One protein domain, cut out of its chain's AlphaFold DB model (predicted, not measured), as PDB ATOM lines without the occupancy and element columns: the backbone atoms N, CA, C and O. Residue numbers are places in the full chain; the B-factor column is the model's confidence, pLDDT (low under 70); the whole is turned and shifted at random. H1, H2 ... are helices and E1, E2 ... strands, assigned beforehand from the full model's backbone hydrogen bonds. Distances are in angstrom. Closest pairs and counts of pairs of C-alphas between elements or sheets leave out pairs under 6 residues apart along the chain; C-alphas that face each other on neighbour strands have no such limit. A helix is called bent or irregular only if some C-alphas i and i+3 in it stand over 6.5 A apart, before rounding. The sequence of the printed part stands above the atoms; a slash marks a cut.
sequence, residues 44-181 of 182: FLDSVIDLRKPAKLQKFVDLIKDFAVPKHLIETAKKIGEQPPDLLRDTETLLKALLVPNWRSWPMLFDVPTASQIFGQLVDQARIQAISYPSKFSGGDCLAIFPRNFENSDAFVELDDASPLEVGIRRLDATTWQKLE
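What this domain is: This is residues 44 to 181 of the 182 residues of an uncharacterized protein of Omnitrophica bacterium RIFCSPHIGHO2_02_FULL_63_14 (UniProt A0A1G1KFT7). A small three-stranded sheet, E1, E2 and E3, with H5 over one face lies in the middle of a long, loosely joined shape; H3 leads from H5 to H1, and the chain then reaches out to H2 at one far end. The other far end holds E4 and the long loop of residues 160 to 176, with H6 and H7 touching nearby. The printed part has 138 residues, with seven named helices and four named strands in the order E1 H1 H2 H3 H4 H5 E2 E3 H6 E4 H7; the class is mixed, helices and strands, and the sheet, in the order E1 E2 E3, is mixed too. The whole is loose, with a radius of gyration of the C-alphas of 18.3 A, and elongated, spanning 57 by 32 by 29 A.

Where its parts are: E1, residues 48 to 50, begins at C-alpha 48 at (36.749, -40.993, 30.224) and is 6.1 A long. H1, residues 54 to 64, is 15.3 A long and only just irregular: C-alphas 56 and 59 are 7.0 A apart. H2, residues 71 to 80, measures 14.6 A and begins at C-alpha 71 at (39.824, -40.120, 66.770). H3 is residues 91 to 98, H4 residues 105 to 110, and H5 residues 115 to 125, 15.3 A. E2, residues 130 to 134, measures 13.3 A, and E3, residues 141 to 145, 13.2 A. H6 is residues 147 to 150, E4 residues 156 to 159, and H7 residues 177 to 180, ending at C-alpha 180 at (57.088, -41.813, 27.398).

How they stand to each other: E1 and E2 are parallel, with N 49 and O 130 3.0 A apart, within hydrogen-bond range. With H1 to H5 between them they form a strand-helix-strand unit, two parallel neighbour strands joined through helices. E2 and E3 are an antiparallel hairpin, with N 131 and O 144 2.9 A apart. H5 is on the sheet, over E2, at a height over the sheet of 9.3 A. H3 touches H5, about perpendicular at 84 degrees; their closest C-alphas, Leu 98 and Ser 116, are 4.5 A apart. H3 touches H1, about perpendicular at 87 degrees; their closest C-alphas, Pro 54 and Thr 91, are 6.0 A apart. H2 and H4 are apart from the other named elements. H6 touches H7; their closest C-alphas, Pro 147 and Trp 177, are 5.5 A apart. E4 pairs with no named strand, but its residues 157 to 158 pair antiparallel with residues 171 to 172. Every O i to N i+4 pair is within hydrogen-bond range in H2, H3, H4 and H5, and 4 of 7 in H1; H6 and H7 are too short for such a pair.

The domain as a whole: The C-alphas of Lys 79 and Ala 162, the two farthest apart, are 57.9 A apart. The printed part has no cut, and the link from E4 to H7, 17 residues, is long. The mean pLDDT of the printed part is 88.5; residues 163, 165 and 181 are under 70.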
ATOM      1  N   PHE A  44      41.068 -40.673  19.962       94.81
ATOM      2  CA  PHE A  44      39.942 -41.445  20.444       94.81
ATOM      3  C   PHE A  44      40.300 -42.080  21.789       94.81
ATOM      4  O   PHE A  44      41.406 -42.586  21.961       94.81
ATOM      5  N   LEU A  45      39.361 -42.043  22.734       94.62
ATOM      6  CA  LEU A  45      39.486 -42.646  24.059       94.62
ATOM      7  C   LEU A  45      38.226 -43.469  24.348       94.62
ATOM      8  O   LEU A  45      37.111 -42.959  24.225       94.62
ATOM      9  N   ASP A  46      38.407 -44.707  24.790       92.75
ATOM     10  CA  ASP A  46      37.346 -45.631  25.192       92.75
ATOM     11  C   ASP A  46      36.717 -45.259  26.539       92.75
ATOM     12  O   ASP A  46      35.516 -45.438  26.753       92.75
ATOM     13  N   SER A  47      37.529 -44.766  27.483       93.62
ATOM     14  CA  SER A  47      37.103 -44.551  28.869       93.62
ATOM     15  C   SER A  47      37.530 -43.189  29.413       93.62
ATOM     16  O   SER A  47      38.706 -42.896  29.617       93.62
ATOM     17  N   VAL A  48      36.534 -42.345  29.696       95.25
ATOM     18  CA  VAL A  48      36.749 -40.993  30.224       95.25
ATOM     19  C   VAL A  48      35.796 -40.715  31.383       95.25
ATOM     20  O   VAL A  48      34.573 -40.845  31.248       95.25
ATOM     21  N   ILE A  49      36.344 -40.286  32.521       95.38
ATOM     22  CA  ILE A  49      35.551 -39.704  33.611       95.38
ATOM     23  C   ILE A  49      35.318 -38.228  33.313       95.38
ATOM     24  O   ILE A  49      36.258 -37.455  33.194       95.38
ATOM     25  N   ASP A  50      34.054 -37.830  33.233       94.56
ATOM     26  CA  ASP A  50      33.652 -36.450  32.966       94.56
ATOM     27  C   ASP A  50      33.192 -35.762  34.258       94.56
ATOM     28  O   ASP A  50      32.105 -36.050  34.773       94.56
ATOM     29  N   LEU A  51      34.010 -34.838  34.772       94.38
ATOM     30  CA  LEU A  51      33.727 -34.094  36.003       94.38
ATOM     31  C   LEU A  51      32.599 -33.061  35.846       94.38
ATOM     32  O   LEU A  51      32.090 -32.570  36.851       94.38
ATOM     33  N   ARG A  52      32.138 -32.760  34.623       91.12
ATOM     34  CA  ARG A  52      30.939 -31.929  34.409       91.12
ATOM     35  C   ARG A  52      29.640 -32.696  34.646       91.12
ATOM     36  O   ARG A  52      28.568 -32.095  34.679       91.12
ATOM     37  N   LYS A  53      29.714 -34.018  34.819       92.56
ATOM     38  CA  LYS A  53      28.563 -34.894  35.068       92.56
ATOM     39  C   LYS A  53      28.619 -35.439  36.503       92.56
ATOM     40  O   LYS A  53      28.865 -36.635  36.672       92.56
ATOM     41  N   PRO A  54      28.341 -34.614  37.539       87.69
ATOM     42  CA  PRO A  54      28.439 -35.004  38.955       87.69
ATOM     43  C   PRO A  54      27.689 -36.291  39.288       87.69
ATOM     44  O   PRO A  54      28.181 -37.112  40.054       87.69
ATOM     45  N   ALA A  55      26.536 -36.517  38.653       90.19
ATOM     46  CA  ALA A  55      25.736 -37.722  38.851       90.19
ATOM     47  C   ALA A  55      26.516 -39.026  38.580       90.19
ATOM     48  O   ALA A  55      26.248 -40.046  39.211       90.19
ATOM     49  N   LYS A  56      27.513 -39.008  37.682       90.12
ATOM     50  CA  LYS A  56      28.359 -40.178  37.400       90.12
ATOM     51  C   LYS A  56      29.354 -40.485  38.523       90.12
ATOM     52  O   LYS A  56      29.802 -41.622  38.626       90.12
ATOM     53  N   LEU A  57      29.667 -39.505  39.373       91.31
ATOM     54  CA  LEU A  57      30.576 -39.657  40.512       91.31
ATOM     55  C   LEU A  57      29.873 -40.204  41.759       91.31
ATOM     56  O   LEU A  57      30.548 -40.583  42.714       91.31
ATOM     57  N   GLN A  58      28.539 -40.299  41.755       92.38
ATOM     58  CA  GLN A  58      27.771 -40.739  42.922       92.38
ATOM     59  C   GLN A  58      28.217 -42.117  43.424       92.38
ATOM     60  O   GLN A  58      28.432 -42.291  44.617       92.38
ATOM     61  N   LYS A  59      28.465 -43.068  42.512       91.00
ATOM     62  CA  LYS A  59      28.951 -44.407  42.885       91.00
ATOM     63  C   LYS A  59      30.289 -44.367  43.620       91.00
ATOM     64  O   LYS A  59      30.511 -45.173  44.510       91.00
ATOM     65  N   PHE A  60      31.180 -43.452  43.241       91.19
ATOM     66  CA  PHE A  60      32.465 -43.294  43.914       91.19
ATOM     67  C   PHE A  60      32.277 -42.705  45.316       91.19
ATOM     68  O   PHE A  60      32.830 -43.224  46.280       91.19
ATOM     69  N   VAL A  61      31.434 -41.678  45.441       92.62
ATOM     70  CA  VAL A  61      31.068 -41.090  46.736       92.62
ATOM     71  C   VAL A  61      30.444 -42.132  47.662       92.62
ATOM     72  O   VAL A  61      30.813 -42.213  48.829       92.62
ATOM     73  N   ASP A  62      29.551 -42.972  47.140       92.44
ATOM     74  CA  ASP A  62      28.895 -44.025  47.914       92.44
ATOM     75  C   ASP A  62      29.880 -45.040  48.508       92.44
ATOM     76  O   ASP A  62      29.575 -45.616  49.547       92.44
ATOM     77  N   LEU A  63      31.055 -45.227  47.898       90.19
ATOM     78  CA  LEU A  63      32.107 -46.103  48.421       90.19
ATOM     79  C   LEU A  63      32.909 -45.462  49.561       90.19
ATOM     80  O   LEU A  63      33.363 -46.175  50.452       90.19
ATOM     81  N   ILE A  64      33.113 -44.142  49.528       89.06
ATOM     82  CA  ILE A  64      34.012 -43.445  50.465       89.06
ATOM     83  C   ILE A  64      33.279 -42.727  51.603       89.06
ATOM     84  O   ILE A  64      33.892 -42.426  52.628       89.06
ATOM     85  N   LYS A  65      31.976 -42.446  51.454       88.38
ATOM     86  CA  LYS A  65      31.207 -41.610  52.395       88.38
ATOM     87  C   LYS A  65      31.139 -42.173  53.816       88.38
ATOM     88  O   LYS A  65      30.998 -41.403  54.766       88.38
ATOM     89  N   ASP A  66      31.259 -43.493  53.950       88.38
ATOM     90  CA  ASP A  66      31.161 -44.211  55.223       88.38
ATOM     91  C   ASP A  66      32.520 -44.376  55.924       88.38
ATOM     92  O   ASP A  66      32.594 -44.931  57.023       88.38
ATOM     93  N   PHE A  67      33.610 -43.875  55.331       88.50
ATOM     94  CA  PHE A  67      34.893 -43.821  56.020       88.50
ATOM     95  C   PHE A  67      34.805 -42.931  57.260       88.50
ATOM     96  O   PHE A  67      34.155 -41.887  57.274       88.50
ATOM     97  N   ALA A  68      35.471 -43.359  58.328       87.06
ATOM     98  CA  ALA A  68      35.524 -42.630  59.585       87.06
ATOM     99  C   ALA A  68      36.918 -42.040  59.779       87.06
ATOM    100  O   ALA A  68      37.918 -42.743  59.640       87.06
ATOM    101  N   VAL A  69      36.984 -40.762  60.162       86.56
ATOM    102  CA  VAL A  69      38.246 -40.154  60.590       86.56
ATOM    103  C   VAL A  69      38.638 -40.756  61.943       86.56
ATOM    104  O   VAL A  69      37.858 -40.677  62.899       86.56
ATOM    105  N   PRO A  70      39.835 -41.351  62.068       88.88
ATOM    106  CA  PRO A  70      40.320 -41.851  63.345       88.88
ATOM    107  C   PRO A  70      40.351 -40.756  64.422       88.88
ATOM    108  O   PRO A  70      40.834 -39.649  64.185       88.88
ATOM    109  N   LYS A  71      39.903 -41.080  65.645       90.62
ATOM    110  CA  LYS A  71      39.824 -40.120  66.770       90.62
ATOM    111  C   LYS A  71      41.144 -39.388  67.041       90.62
ATOM    112  O   LYS A  71      41.132 -38.189  67.294       90.62
ATOM    113  N   HIS A  72      42.273 -40.088  66.922       91.38
ATOM    114  CA  HIS A  72      43.594 -39.509  67.163       91.38
ATOM    115  C   HIS A  72      43.938 -38.364  66.191       91.38
ATOM    116  O   HIS A  72      44.637 -37.433  66.587       91.38
ATOM    117  N   LEU A  73      43.424 -38.378  64.951       87.69
ATOM    118  CA  LEU A  73      43.627 -37.279  63.997       87.69
ATOM    119  C   LEU A  73      42.801 -36.051  64.379       87.69
ATOM    120  O   LEU A  73      43.306 -34.934  64.332       87.69
ATOM    121  N   ILE A  74      41.562 -36.259  64.837       90.12
ATOM    122  CA  ILE A  74      40.690 -35.183  65.333       90.12
ATOM    123  C   ILE A  74      41.320 -34.511  66.559       90.12
ATOM    124  O   ILE A  74      41.332 -33.287  66.675       90.12
ATOM    125  N   GLU A  75      41.854 -35.308  67.484       92.38
ATOM    126  CA  GLU A  75      42.550 -34.803  68.670       92.38
ATOM    127  C   GLU A  75      43.838 -34.063  68.308       92.38
ATOM    128  O   GLU A  75      44.127 -33.019  68.890       92.38
ATOM    129  N   THR A  76      44.596 -34.577  67.338       91.12
ATOM    130  CA  THR A  76      45.826 -33.934  66.864       91.12
ATOM    131  C   THR A  76      45.533 -32.586  66.215       91.12
ATOM    132  O   THR A  76      46.156 -31.606  66.608       91.12
ATOM    133  N   ALA A  77      44.540 -32.504  65.322       88.88
ATOM    134  CA  ALA A  77      44.129 -31.252  64.684       88.88
ATOM    135  C   ALA A  77      43.765 -30.177  65.724       88.88
ATOM    136  O   ALA A  77      44.289 -29.067  65.693       88.88
ATOM    137  N   LYS A  78      42.978 -30.552  66.745       91.19
ATOM    138  CA  LYS A  78      42.638 -29.653  67.860       91.19
ATOM    139  C   LYS A  78      43.862 -29.170  68.639       91.19
ATOM    140  O   LYS A  78      43.893 -28.011  69.039       91.19
ATOM    141  N   LYS A  79      44.855 -30.037  68.875       92.94
ATOM    142  CA  LYS A  79      46.085 -29.675  69.606       92.94
ATOM    143  C   LYS A  79      46.935 -28.655  68.853       92.94
ATOM    144  O   LYS A  79      47.572 -27.832  69.499       92.94
ATOM    145  N   ILE A  80      46.948 -28.717  67.524       91.19
ATOM    146  CA  ILE A  80      47.734 -27.808  66.677       91.19
ATOM    147  C   ILE A  80      46.935 -26.585  66.199       91.19
ATOM    148  O   ILE A  80      47.476 -25.763  65.472       91.19
ATOM    149  N   GLY A  81      45.672 -26.439  66.622       89.06
ATOM    150  CA  GLY A  81      44.814 -25.315  66.234       89.06
ATOM    151  C   GLY A  81      44.282 -25.386  64.799       89.06
ATOM    152  O   GLY A  81      43.790 -24.383  64.292       89.06
ATOM    153  N   GLU A  82      44.357 -26.555  64.163       85.25
ATOM    154  CA  GLU A  82      43.888 -26.785  62.797       85.25
ATOM    155  C   GLU A  82      42.462 -27.344  62.762       85.25
ATOM    156  O   GLU A  82      41.961 -27.943  63.724       85.25
ATOM    157  N   GLN A  83      41.802 -27.173  61.616       81.69
ATOM    158  CA  GLN A  83      40.507 -27.801  61.353       81.69
ATOM    159  C   GLN A  83      40.670 -29.333  61.315       81.69
ATOM    160  O   GLN A  83      41.650 -29.839  60.761       81.69
ATOM    161  N   PRO A  84      39.731 -30.104  61.897       81.38
ATOM    162  CA  PRO A  84      39.757 -31.553  61.759       81.38
ATOM    163  C   PRO A  84      39.631 -31.943  60.277       81.38
ATOM    164  O   PRO A  84      38.951 -31.240  59.528       81.38
ATOM    165  N   PRO A  85      40.241 -33.065  59.852       79.69
ATOM    166  CA  PRO A  85      40.088 -33.550  58.488       79.69
ATOM    167  C   PRO A  85      38.609 -33.726  58.141       79.69
ATOM    168  O   PRO A  85      37.877 -34.387  58.882       79.69
ATOM    169  N   ASP A  86      38.188 -33.140  57.024       77.38
ATOM    170  CA  ASP A  86      36.830 -33.294  56.516       77.38
ATOM    171  C   ASP A  86      36.737 -34.502  55.573       77.38
ATOM    172  O   ASP A  86      37.711 -34.883  54.917       77.38
ATOM    173  N   LEU A  87      35.562 -35.123  55.520       82.75
ATOM    174  CA  LEU A  87      35.297 -36.284  54.677       82.75
ATOM    175  C   LEU A  87      34.444 -35.883  53.480       82.75
ATOM    176  O   LEU A  87      33.405 -35.243  53.616       82.75
ATOM    177  N   LEU A  88      34.835 -36.358  52.300       88.19
ATOM    178  CA  LEU A  88      34.075 -36.158  51.070       88.19
ATOM    179  C   LEU A  88      32.863 -37.104  51.061       88.19
ATOM    180  O   LEU A  88      32.994 -38.286  50.752       88.19
ATOM    181  N   ARG A  89      31.687 -36.591  51.442       88.12
ATOM    182  CA  ARG A  89      30.461 -37.399  51.625       88.12
ATOM    183  C   ARG A  89      29.419 -37.247  50.527       88.12
ATOM    184  O   ARG A  89      28.477 -38.033  50.466       88.12
ATOM    185  N   ASP A  90      29.585 -36.255  49.669       91.50
ATOM    186  CA  ASP A  90      28.670 -35.943  48.583       91.50
ATOM    187  C   ASP A  90      29.450 -35.529  47.322       91.50
ATOM    188  O   ASP A  90      30.642 -35.202  47.364       91.50
ATOM    189  N   THR A  91      28.776 -35.571  46.174       92.81
ATOM    190  CA  THR A  91      29.393 -35.271  44.876       92.81
ATOM    191  C   THR A  91      29.799 -33.809  44.726       92.81
ATOM    192  O   THR A  91      30.738 -33.520  43.987       92.81
ATOM    193  N   GLU A  92      29.107 -32.883  45.391       91.56
ATOM    194  CA  GLU A  92      29.407 -31.454  45.304       91.56
ATOM    195  C   GLU A  92      30.715 -31.142  46.039       91.56
ATOM    196  O   GLU A  92      31.609 -30.505  45.478       91.56
ATOM    197  N   THR A  93      30.865 -31.657  47.258       91.06
ATOM    198  CA  THR A  93      32.082 -31.529  48.063       91.06
ATOM    199  C   THR A  93      33.264 -32.218  47.384       91.06
ATOM    200  O   THR A  93      34.350 -31.638  47.314       91.06
ATOM    201  N   LEU A  94      33.054 -33.400  46.787       91.81
ATOM    202  CA  LEU A  94      34.071 -34.057  45.960       91.81
ATOM    203  C   LEU A  94      34.504 -33.167  44.789       91.81
ATOM    204  O   LEU A  94      35.695 -32.928  44.618       91.81
ATOM    205  N   LEU A  95      33.563 -32.642  43.997       92.88
ATOM    206  CA  LEU A  95      33.902 -31.785  42.859       92.88
ATOM    207  C   LEU A  95      34.654 -30.526  43.285       92.88
ATOM    208  O   LEU A  95      35.650 -30.179  42.650       92.88
ATOM    209  N   LYS A  96      34.234 -29.875  44.375       90.69
ATOM    210  CA  LYS A  96      34.953 -28.723  44.940       90.69
ATOM    211  C   LYS A  96      36.391 -29.090  45.300       90.69
ATOM    212  O   LYS A  96      37.301 -28.343  44.949       90.69
ATOM    213  N   ALA A  97      36.606 -30.248  45.927       90.12
ATOM    214  CA  ALA A  97      37.936 -30.726  46.299       90.12
ATOM    215  C   ALA A  97      38.819 -31.061  45.078       90.12
ATOM    216  O   ALA A  97      40.015 -30.769  45.083       90.12
ATOM    217  N   LEU A  98      38.245 -31.628  44.011       91.62
ATOM    218  CA  LEU A  98      38.971 -31.925  42.767       91.62
ATOM    219  C   LEU A  98      39.304 -30.652  41.968       91.62
ATOM    220  O   LEU A  98      40.349 -30.559  41.312       91.62
ATOM    221  N   LEU A  99      38.432 -29.645  42.031       90.62
ATOM    222  CA  LEU A  99      38.517 -28.438  41.214       90.62
ATOM    223  C   LEU A  99      39.144 -27.228  41.929       90.62
ATOM    224  O   LEU A  99      39.025 -26.108  41.446       90.62
ATOM    225  N   VAL A 100      39.893 -27.434  43.021       87.31
ATOM    226  CA  VAL A 100      40.611 -26.349  43.725       87.31
ATOM    227  C   VAL A 100      41.660 -25.693  42.804       87.31
ATOM    228  O   VAL A 100      42.538 -26.410  42.315       87.31
ATOM    229  N   PRO A 101      41.620 -24.366  42.550       80.12
ATOM    230  CA  PRO A 101      42.560 -23.682  41.646       80.12
ATOM    231  C   PRO A 101      44.026 -23.843  42.060       80.12
ATOM    232  O   PRO A 101      44.867 -24.255  41.265       80.12
ATOM    233  N   ASN A 102      44.313 -23.635  43.345       78.00
ATOM    234  CA  ASN A 102      45.664 -23.673  43.904       78.00
ATOM    235  C   ASN A 102      46.014 -25.054  44.473       78.00
ATOM    236  O   ASN A 102      46.567 -25.176  45.563       78.00
ATOM    237  N   TRP A 103      45.665 -26.119  43.753       81.94
ATOM    238  CA  TRP A 103      45.907 -27.485  44.222       81.94
ATOM    239  C   TRP A 103      47.403 -27.788  44.431       81.94
ATOM    240  O   TRP A 103      47.747 -28.665  45.207       81.94
ATOM    241  N   ARG A 104      48.317 -27.049  43.794       81.12
ATOM    242  CA  ARG A 104      49.765 -27.286  43.924       81.12
ATOM    243  C   ARG A 104      50.369 -26.804  45.246       81.12
ATOM    244  O   ARG A 104      51.446 -27.272  45.599       81.12
ATOM    245  N   SER A 105      49.697 -25.928  45.998       81.44
ATOM    246  CA  SER A 105      50.280 -25.287  47.187       81.44
ATOM    247  C   SER A 105      50.709 -26.289  48.258       81.44
ATOM    248  O   SER A 105      51.831 -26.233  48.747       81.44
ATOM    249  N   TRP A 106      49.821 -27.220  48.608       80.19
ATOM    250  CA  TRP A 106      50.069 -28.216  49.651       80.19
ATOM    251  C   TRP A 106      51.133 -29.250  49.256       80.19
ATOM    252  O   TRP A 106      52.062 -29.444  50.039       80.19
ATOM    253  N   PRO A 107      51.078 -29.849  48.049       83.38
ATOM    254  CA  PRO A 107      52.129 -30.741  47.573       83.38
ATOM    255  C   PRO A 107      53.499 -30.065  47.528       83.38
ATOM    256  O   PRO A 107      54.484 -30.655  47.949       83.38
ATOM    257  N   MET A 108      53.572 -28.814  47.065       84.88
ATOM    258  CA  MET A 108      54.854 -28.113  46.942       84.88
ATOM    259  C   MET A 108      55.461 -27.717  48.291       84.88
ATOM    260  O   MET A 108      56.680 -27.728  48.425       84.88
ATOM    261  N   LEU A 109      54.636 -27.324  49.267       83.50
ATOM    262  CA  LEU A 109      55.121 -26.831  50.561       83.50
ATOM    263  C   LEU A 109      55.327 -27.942  51.592       83.50
ATOM    264  O   LEU A 109      56.219 -27.831  52.431       83.50
ATOM    265  N   PHE A 110      54.497 -28.986  51.555       81.44
ATOM    266  CA  PHE A 110      54.399 -29.972  52.634       81.44
ATOM    267  C   PHE A 110      54.443 -31.426  52.153       81.44
ATOM    268  O   PHE A 110      54.293 -32.322  52.979       81.44
ATOM    269  N   ASP A 111      54.612 -31.668  50.847       81.94
ATOM    270  CA  ASP A 111      54.583 -33.008  50.237       81.94
ATOM    271  C   ASP A 111      53.287 -33.792  50.539       81.94
ATOM    272  O   ASP A 111      53.246 -35.019  50.593       81.94
ATOM    273  N   VAL A 112      52.187 -33.062  50.761       83.06
ATOM    274  CA  VAL A 112      50.866 -33.645  51.019       83.06
ATOM    275  C   VAL A 112      50.082 -33.694  49.708       83.06
ATOM    276  O   VAL A 112      49.783 -32.632  49.149       83.06
ATOM    277  N   PRO A 113      49.705 -34.885  49.203       86.44
ATOM    278  CA  PRO A 113      48.956 -34.990  47.963       86.44
ATOM    279  C   PRO A 113      47.553 -34.398  48.116       86.44
ATOM    280  O   PRO A 113      46.864 -34.585  49.118       86.44
ATOM    281  N   THR A 114      47.103 -33.702  47.079       88.62
ATOM    282  CA  THR A 114      45.743 -33.152  47.015       88.62
ATOM    283  C   THR A 114      44.707 -34.184  46.602       88.62
ATOM    284  O   THR A 114      45.022 -35.183  45.956       88.62
ATOM    285  N   ALA A 115      43.433 -33.897  46.889       89.88
ATOM    286  CA  ALA A 115      42.309 -34.733  46.472       89.88
ATOM    287  C   ALA A 115      42.327 -35.038  44.962       89.88
ATOM    288  O   ALA A 115      42.065 -36.171  44.571       89.88
ATOM    289  N   SER A 116      42.700 -34.070  44.113       91.31
ATOM    290  CA  SER A 116      42.836 -34.283  42.665       91.31
ATOM    291  C   SER A 116      43.961 -35.249  42.292       91.31
ATOM    292  O   SER A 116      43.796 -36.019  41.352       91.31
ATOM    293  N   GLN A 117      45.080 -35.243  43.021       90.88
ATOM    294  CA  GLN A 117      46.177 -36.189  42.785       90.88
ATOM    295  C   GLN A 117      45.797 -37.598  43.237       90.88
ATOM    296  O   GLN A 117      45.984 -38.545  42.479       90.88
ATOM    297  N   ILE A 118      45.200 -37.724  44.427       91.69
ATOM    298  CA  ILE A 118      44.718 -39.009  44.951       91.69
ATOM    299  C   ILE A 118      43.666 -39.591  44.002       91.69
ATOM    300  O   ILE A 118      43.756 -40.749  43.604       91.69
ATOM    301  N   PHE A 119      42.692 -38.780  43.584       93.62
ATOM    302  CA  PHE A 119      41.667 -39.210  42.637       93.62
ATOM    303  C   PHE A 119      42.266 -39.597  41.284       93.62
ATOM    304  O   PHE A 119      41.936 -40.657  40.768       93.62
ATOM    305  N   GLY A 120      43.185 -38.794  40.737       93.88
ATOM    306  CA  GLY A 120      43.888 -39.121  39.495       93.88
ATOM    307  C   GLY A 120      44.608 -40.468  39.567       93.88
ATOM    308  O   GLY A 120      44.476 -41.274  38.654       93.88
ATOM    309  N   GLN A 121      45.279 -40.758  40.683       94.12
ATOM    310  CA  GLN A 121      45.933 -42.046  40.909       94.12
ATOM    311  C   GLN A 121      44.933 -43.211  40.984       94.12
ATOM    312  O   GLN A 121      45.193 -44.275  40.428       94.12
ATOM    313  N   LEU A 122      43.784 -43.028  41.641       93.94
ATOM    314  CA  LEU A 122      42.737 -44.054  41.693       93.94
ATOM    315  C   LEU A 122      42.149 -44.338  40.305       93.94
ATOM    316  O   LEU A 122      41.893 -45.491  39.968       93.94
ATOM    317  N   VAL A 123      41.951 -43.295  39.498       94.06
ATOM    318  CA  VAL A 123      41.471 -43.414  38.114       94.06
ATOM    319  C   VAL A 123      42.496 -44.135  37.240       94.06
ATOM    320  O   VAL A 123      42.121 -45.029  36.480       94.06
ATOM    321  N   ASP A 124      43.778 -43.805  37.400       93.94
ATOM    322  CA  ASP A 124      44.872 -44.488  36.713       93.94
ATOM    323  C   ASP A 124      44.907 -45.987  37.067       93.94
ATOM    324  O   ASP A 124      44.889 -46.850  36.193       93.94
ATOM    325  N   GLN A 125      44.828 -46.319  38.358       93.56
ATOM    326  CA  GLN A 125      44.777 -47.708  38.836       93.56
ATOM    327  C   GLN A 125      43.532 -48.468  38.366       93.56
ATOM    328  O   GLN A 125      43.590 -49.682  38.163       93.56
ATOM    329  N   ALA A 126      42.417 -47.764  38.160       92.25
ATOM    330  CA  ALA A 126      41.191 -48.322  37.596       92.25
ATOM    331  C   ALA A 126      41.271 -48.561  36.075       92.25
ATOM    332  O   ALA A 126      40.269 -48.964  35.482       92.25
ATOM    333  N   ARG A 127      42.437 -48.331  35.449       93.19
ATOM    334  CA  ARG A 127      42.681 -48.470  34.006       93.19
ATOM    335  C   ARG A 127      41.791 -47.568  33.145       93.19
ATOM    336  O   ARG A 127      41.467 -47.905  32.010       93.19
ATOM    337  N   ILE A 128      41.391 -46.415  33.677       94.81
ATOM    338  CA  ILE A 128      40.622 -45.414  32.934       94.81
ATOM    339  C   ILE A 128      41.599 -44.486  32.212       94.81
ATOM    340  O   ILE A 128      42.572 -44.010  32.796       94.81
ATOM    341  N   GLN A 129      41.341 -44.216  30.937       95.44
ATOM    342  CA  GLN A 129      42.310 -43.552  30.062       95.44
ATOM    343  C   GLN A 129      42.412 -42.045  30.297       95.44
ATOM    344  O   GLN A 129      43.478 -41.470  30.071       95.44
ATOM    345  N   ALA A 130      41.335 -41.388  30.740       96.06
ATOM    346  CA  ALA A 130      41.374 -39.951  30.984       96.06
ATOM    347  C   ALA A 130      40.328 -39.425  31.977       96.06
ATOM    348  O   ALA A 130      39.296 -40.044  32.253       96.06
ATOM    349  N   ILE A 131      40.582 -38.206  32.455       96.56
ATOM    350  CA  ILE A 131      39.627 -37.360  33.175       96.56
ATOM    351  C   ILE A 131      39.408 -36.084  32.362       96.56
ATOM    352  O   ILE A 131      40.348 -35.327  32.120       96.56
ATOM    353  N   SER A 132      38.158 -35.828  31.988       95.62
ATOM    354  CA  SER A 132      37.700 -34.558  31.429       95.62
ATOM    355  C   SER A 132      37.220 -33.651  32.556       95.62
ATOM    356  O   SER A 132      36.390 -34.054  33.377       95.62
ATOM    357  N   TYR A 133      37.723 -32.423  32.610       94.62
ATOM    358  CA  TYR A 133      37.414 -31.467  33.668       94.62
ATOM    359  C   TYR A 133      37.324 -30.037  33.125       94.62
ATOM    360  O   TYR A 133      38.037 -29.697  32.186       94.62
ATOM    361  N   PRO A 134      36.468 -29.174  33.698       93.94
ATOM    362  CA  PRO A 134      36.474 -27.762  33.350       93.94
ATOM    363  C   PRO A 134      37.739 -27.091  33.894       93.94
ATOM    364  O   PRO A 134      38.109 -27.290  35.056       93.94
ATOM    365  N   SER A 135      38.374 -26.267  33.067       89.75
ATOM    366  CA  SER A 135      39.458 -25.385  33.471       89.75
ATOM    367  C   SER A 135      39.007 -24.506  34.627       89.75
ATOM    368  O   SER A 135      37.915 -23.934  34.620       89.75
ATOM    369  N   LYS A 136      39.891 -24.362  35.608       86.06
ATOM    370  CA  LYS A 136      39.650 -23.544  36.803       86.06
ATOM    371  C   LYS A 136      39.880 -22.056  36.521       86.06
ATOM    372  O   LYS A 136      39.497 -21.221  37.334       86.06
ATOM    373  N   PHE A 137      40.513 -21.751  35.388       85.50
ATOM    374  CA  PHE A 137      40.916 -20.409  34.983       85.50
ATOM    375  C   PHE A 137      40.034 -19.858  33.859       85.50
ATOM    376  O   PHE A 137      39.587 -18.720  33.952       85.50
ATOM    377  N   SER A 138      39.714 -20.673  32.845       86.00
ATOM    378  CA  SER A 138      38.884 -20.242  31.708       86.00
ATOM    379  C   SER A 138      37.479 -20.854  31.684       86.00
ATOM    380  O   SER A 138      36.616 -20.381  30.947       86.00
ATOM    381  N   GLY A 139      37.235 -21.935  32.435       87.12
ATOM    382  CA  GLY A 139      36.025 -22.759  32.315       87.12
ATOM    383  C   GLY A 139      35.998 -23.688  31.090       87.12
ATOM    384  O   GLY A 139      35.126 -24.559  31.018       87.12
ATOM    385  N   GLY A 140      36.948 -23.544  30.155       90.06
ATOM    386  CA  GLY A 140      37.090 -24.384  28.962       90.06
ATOM    387  C   GLY A 140      37.368 -25.850  29.298       90.06
ATOM    388  O   GLY A 140      37.787 -26.168  30.405       90.06
ATOM    389  N   ASP A 141      37.100 -26.768  28.372       93.38
ATOM    390  CA  ASP A 141      37.316 -28.195  28.623       93.38
ATOM    391  C   ASP A 141      38.804 -28.550  28.641       93.38
ATOM    392  O   ASP A 141      39.566 -28.189  27.744       93.38
ATOM    393  N   CYS A 142      39.205 -29.295  29.664       94.56
ATOM    394  CA  CYS A 142      40.537 -29.848  29.828       94.56
ATOM    395  C   CYS A 142      40.468 -31.368  29.943       94.56
ATOM    396  O   CYS A 142      39.490 -31.940  30.419       94.56
ATOM    397  N   LEU A 143      41.549 -32.018  29.529       95.06
ATOM    398  CA  LEU A 143      41.683 -33.465  29.519       95.06
ATOM    399  C   LEU A 143      43.032 -33.859  30.124       95.06
ATOM    400  O   LEU A 143      44.090 -33.462  29.619       95.06
ATOM    401  N   ALA A 144      42.987 -34.633  31.206       94.12
ATOM    402  CA  ALA A 144      44.138 -35.312  31.790       94.12
ATOM    403  C   ALA A 144      44.147 -36.758  31.293       94.12
ATOM    404  O   ALA A 144      43.159 -37.462  31.475       94.12
ATOM    405  N   ILE A 145      45.237 -37.176  30.654       93.88
ATOM    406  CA  ILE A 145      45.372 -38.496  30.031       93.88
ATOM    407  C   ILE A 145      46.349 -39.337  30.846       93.88
ATOM    408  O   ILE A 145      47.349 -38.812  31.335       93.88
ATOM    409  N   PHE A 146      46.069 -40.635  30.941       94.50
ATOM    410  CA  PHE A 146      46.926 -41.647  31.547       94.50
ATOM    411  C   PHE A 146      47.472 -42.570  30.446       94.50
ATOM    412  O   PHE A 146      46.808 -43.544  30.083       94.50
ATOM    413  N   PRO A 147      48.664 -42.278  29.883       91.81
ATOM    414  CA  PRO A 147      49.218 -43.006  28.737       91.81
ATOM    415  C   PRO A 147      49.296 -44.521  28.938       91.81
ATOM    416  O   PRO A 147      48.992 -45.291  28.032       91.81
ATOM    417  N   ARG A 148      49.640 -44.954  30.154       91.38
ATOM    418  CA  ARG A 148      49.744 -46.366  30.535       91.38
ATOM    419  C   ARG A 148      48.438 -47.143  30.347       91.38
ATOM    420  O   ARG A 148      48.462 -48.341  30.079       91.38
ATOM    421  N   ASN A 149      47.296 -46.469  30.434       93.94
ATOM    422  CA  ASN A 149      45.982 -47.097  30.292       93.94
ATOM    423  C   ASN A 149      45.543 -47.274  28.837       93.94
ATOM    424  O   ASN A 149      44.428 -47.724  28.588       93.94
ATOM    425  N   PHE A 150      46.411 -46.947  27.877       92.50
ATOM    426  CA  PHE A 150      46.175 -47.243  26.466       92.50
ATOM    427  C   PHE A 150      46.571 -48.690  26.140       92.50
ATOM    428  O   PHE A 150      46.187 -49.223  25.099       92.50
ATOM    429  N   GLU A 151      47.316 -49.344  27.037       90.00
ATOM    430  CA  GLU A 151      47.662 -50.757  26.956       90.00
ATOM    431  C   GLU A 151      46.409 -51.626  26.735       90.00
ATOM    432  O   GLU A 151      45.449 -51.556  27.501       90.00
ATOM    433  N   ASN A 152      46.435 -52.470  25.697       87.56
ATOM    434  CA  ASN A 152      45.322 -53.342  25.293       87.56
ATOM    435  C   ASN A 152      44.014 -52.605  24.930       87.56
ATOM    436  O   ASN A 152      42.929 -53.152  25.127       87.56
ATOM    437  N   SER A 153      44.107 -51.385  24.399       89.75
ATOM    438  CA  SER A 153      42.959 -50.619  23.906       89.75
ATOM    439  C   SER A 153      43.199 -50.069  22.499       89.75
ATOM    440  O   SER A 153      44.346 -49.983  22.056       89.75
ATOM    441  N   ASP A 154      42.123 -49.664  21.822       91.94
ATOM    442  CA  ASP A 154      42.187 -48.989  20.518       91.94
ATOM    443  C   ASP A 154      42.321 -47.461  20.662       91.94
ATOM    444  O   ASP A 154      42.343 -46.727  19.667       91.94
ATOM    445  N   ALA A 155      42.416 -46.964  21.900       93.38
ATOM    446  CA  ALA A 155      42.598 -45.555  22.191       93.38
ATOM    447  C   ALA A 155      43.935 -45.028  21.658       93.38
ATOM    448  O   ALA A 155      44.986 -45.672  21.741       93.38
ATOM    449  N   PHE A 156      43.890 -43.807  21.137       94.25
ATOM    450  CA  PHE A 156      45.069 -43.111  20.657       94.25
ATOM    451  C   PHE A 156      44.913 -41.598  20.749       94.25
ATOM    452  O   PHE A 156      43.807 -41.062  20.711       94.25
ATOM    453  N   VAL A 157      46.047 -40.909  20.801       93.06
ATOM    454  CA  VAL A 157      46.152 -39.457  20.626       93.06
ATOM    455  C   VAL A 157      47.312 -39.179  19.689       93.06
ATOM    456  O   VAL A 157      48.396 -39.722  19.871       93.06
ATOM    457  N   GLU A 158      47.116 -38.335  18.690       92.81
ATOM    458  CA  GLU A 158      48.135 -37.995  17.705       92.81
ATOM    459  C   GLU A 158      48.220 -36.494  17.456       92.81
ATOM    460  O   GLU A 158      47.266 -35.755  17.683       92.81
ATOM    461  N   LEU A 159      49.402 -36.049  17.036       90.75
ATOM    462  CA  LEU A 159      49.674 -34.660  16.682       90.75
ATOM    463  C   LEU A 159      49.112 -34.362  15.290       90.75
ATOM    464  O   LEU A 159      49.542 -34.983  14.315       90.75
ATOM    465  N   ASP A 160      48.234 -33.367  15.196       87.38
ATOM    466  CA  ASP A 160      47.690 -32.903  13.912       87.38
ATOM    467  C   ASP A 160      48.725 -32.063  13.150       87.38
ATOM    468  O   ASP A 160      48.847 -32.135  11.926       87.38
ATOM    469  N   ASP A 161      49.500 -31.274  13.896       81.06
ATOM    470  CA  ASP A 161      50.439 -30.305  13.347       81.06
ATOM    471  C   ASP A 161      51.826 -30.905  13.074       81.06
ATOM    472  O   ASP A 161      52.203 -31.985  13.551       81.06
ATOM    473  N   ALA A 162      52.630 -30.159  12.312       70.12
ATOM    474  CA  ALA A 162      54.063 -30.396  12.242       70.12
ATOM    475  C   ALA A 162      54.663 -30.232  13.647       70.12
ATOM    476  O   ALA A 162      54.630 -29.154  14.238       70.12
ATOM    477  N   SER A 163      55.196 -31.322  14.189       68.19
ATOM    478  CA  SER A 163      55.880 -31.321  15.473       68.19
ATOM    479  C   SER A 163      57.294 -30.744  15.332       68.19
ATOM    480  O   SER A 163      57.871 -30.821  14.241       68.19
ATOM    481  N   PRO A 164      57.906 -30.227  16.415       70.62
ATOM    482  CA  PRO A 164      59.342 -29.962  16.432       70.62
ATOM    483  C   PRO A 164      60.129 -31.181  15.928       70.62
ATOM    484  O   PRO A 164      59.725 -32.321  16.170       70.62
ATOM    485  N   LEU A 165      61.245 -30.949  15.224       65.56
ATOM    486  CA  LEU A 165      62.046 -32.004  14.573       65.56
ATOM    487  C   LEU A 165      62.511 -33.107  15.541       65.56
ATOM    488  O   LEU A 165      62.779 -34.227  15.123       65.56
ATOM    489  N   GLU A 166      62.584 -32.784  16.828       73.44
ATOM    490  CA  GLU A 166      63.044 -33.659  17.908       73.44
ATOM    491  C   GLU A 166      61.942 -34.581  18.460       73.44
ATOM    492  O   GLU A 166      62.217 -35.464  19.271       73.44
ATOM    493  N   VAL A 167      60.686 -34.417  18.028       73.12
ATOM    494  CA  VAL A 167      59.573 -35.250  18.498       73.12
ATOM    495  C   VAL A 167      59.631 -36.631  17.842       73.12
ATOM    496  O   VAL A 167      59.190 -36.832  16.712       73.12
ATOM    497  N   GLY A 168      60.146 -37.611  18.588       71.88
ATOM    498  CA  GLY A 168      60.251 -39.006  18.146       71.88
ATOM    499  C   GLY A 168      58.932 -39.794  18.155       71.88
ATOM    500  O   GLY A 168      58.867 -40.878  17.576       71.88
ATOM    501  N   ILE A 169      57.879 -39.276  18.798       81.06
ATOM    502  CA  ILE A 169      56.574 -39.942  18.929       81.06
ATOM    503  C   ILE A 169      55.476 -38.960  18.527       81.06
ATOM    504  O   ILE A 169      55.203 -38.000  19.240       81.06
ATOM    505  N   ARG A 170      54.826 -39.215  17.389       86.88
ATOM    506  CA  ARG A 170      53.702 -38.395  16.903       86.88
ATOM    507  C   ARG A 170      52.330 -38.938  17.281       86.88
ATOM    508  O   ARG A 170      51.358 -38.197  17.221       86.88
ATOM    509  N   ARG A 171      52.265 -40.215  17.654       90.69
ATOM    510  CA  ARG A 171      51.046 -40.919  18.039       90.69
ATOM    511  C   ARG A 171      51.304 -41.704  19.311       90.69
ATOM    512  O   ARG A 171      52.232 -42.512  19.362       90.69
ATOM    513  N   LEU A 172      50.488 -41.436  20.316       90.62
ATOM    514  CA  LEU A 172      50.404 -42.143  21.575       90.62
ATOM    515  C   LEU A 172      49.289 -43.189  21.478       90.62
ATOM    516  O   LEU A 172      48.130 -42.821  21.331       90.62
ATOM    517  N   ASP A 173      49.638 -44.467  21.561       92.56
ATOM    518  CA  ASP A 173      48.723 -45.612  21.520       92.56
ATOM    519  C   ASP A 173      49.260 -46.776  22.376       92.56
ATOM    520  O   ASP A 173      50.281 -46.647  23.065       92.56
ATOM    521  N   ALA A 174      48.586 -47.927  22.319       90.56
ATOM    522  CA  ALA A 174      48.956 -49.152  23.029       90.56
ATOM    523  C   ALA A 174      50.411 -49.616  22.801       90.56
ATOM    524  O   ALA A 174      50.962 -50.321  23.648       90.56
ATOM    525  N   THR A 175      51.042 -49.234  21.687       88.56
ATOM    526  CA  THR A 175      52.401 -49.657  21.310       88.56
ATOM    527  C   THR A 175      53.467 -48.604  21.594       88.56
ATOM    528  O   THR A 175      54.646 -48.937  21.734       88.56
ATOM    529  N   THR A 176      53.083 -47.328  21.677       89.31
ATOM    530  CA  THR A 176      54.033 -46.219  21.820       89.31
ATOM    531  C   THR A 176      54.088 -45.623  23.220       89.31
ATOM    532  O   THR A 176      55.075 -44.954  23.526       89.31
ATOM    533  N   TRP A 177      53.108 -45.891  24.092       85.88
ATOM    534  CA  TRP A 177      53.034 -45.269  25.422       85.88
ATOM    535  C   TRP A 177      54.263 -45.510  26.302       85.88
ATOM    536  O   TRP A 177      54.681 -44.605  27.019       85.88
ATOM    537  N   GLN A 178      54.890 -46.686  26.208       86.25
ATOM    538  CA  GLN A 178      56.063 -47.039  27.020       86.25
ATOM    539  C   GLN A 178      57.261 -46.125  26.757       86.25
ATOM    540  O   GLN A 178      58.071 -45.890  27.647       86.25
ATOM    541  N   LYS A 179      57.356 -45.570  25.544       83.75
ATOM    542  CA  LYS A 179      58.439 -44.659  25.158       83.75
ATOM    543  C   LYS A 179      58.333 -43.283  25.834       83.75
ATOM    544  O   LYS A 179      59.224 -42.464  25.649       83.75
ATOM    545  N   LEU A 180      57.247 -43.013  26.568       74.06
ATOM    546  CA  LEU A 180      57.088 -41.813  27.398       74.06
ATOM    547  C   LEU A 180      57.558 -42.012  28.849       74.06
ATOM    548  O   LEU A 180      57.660 -41.030  29.577       74.06
ATOM    549  N   GLU A 181      57.810 -43.253  29.285       64.50
ATOM    550  CA  GLU A 181      58.232 -43.570  30.662       64.50
ATOM    551  C   GLU A 181      59.743 -43.854  30.794       64.50
ATOM    552  O   GLU A 181      60.215 -44.129  31.899       64.50
TER     553      GLU A 181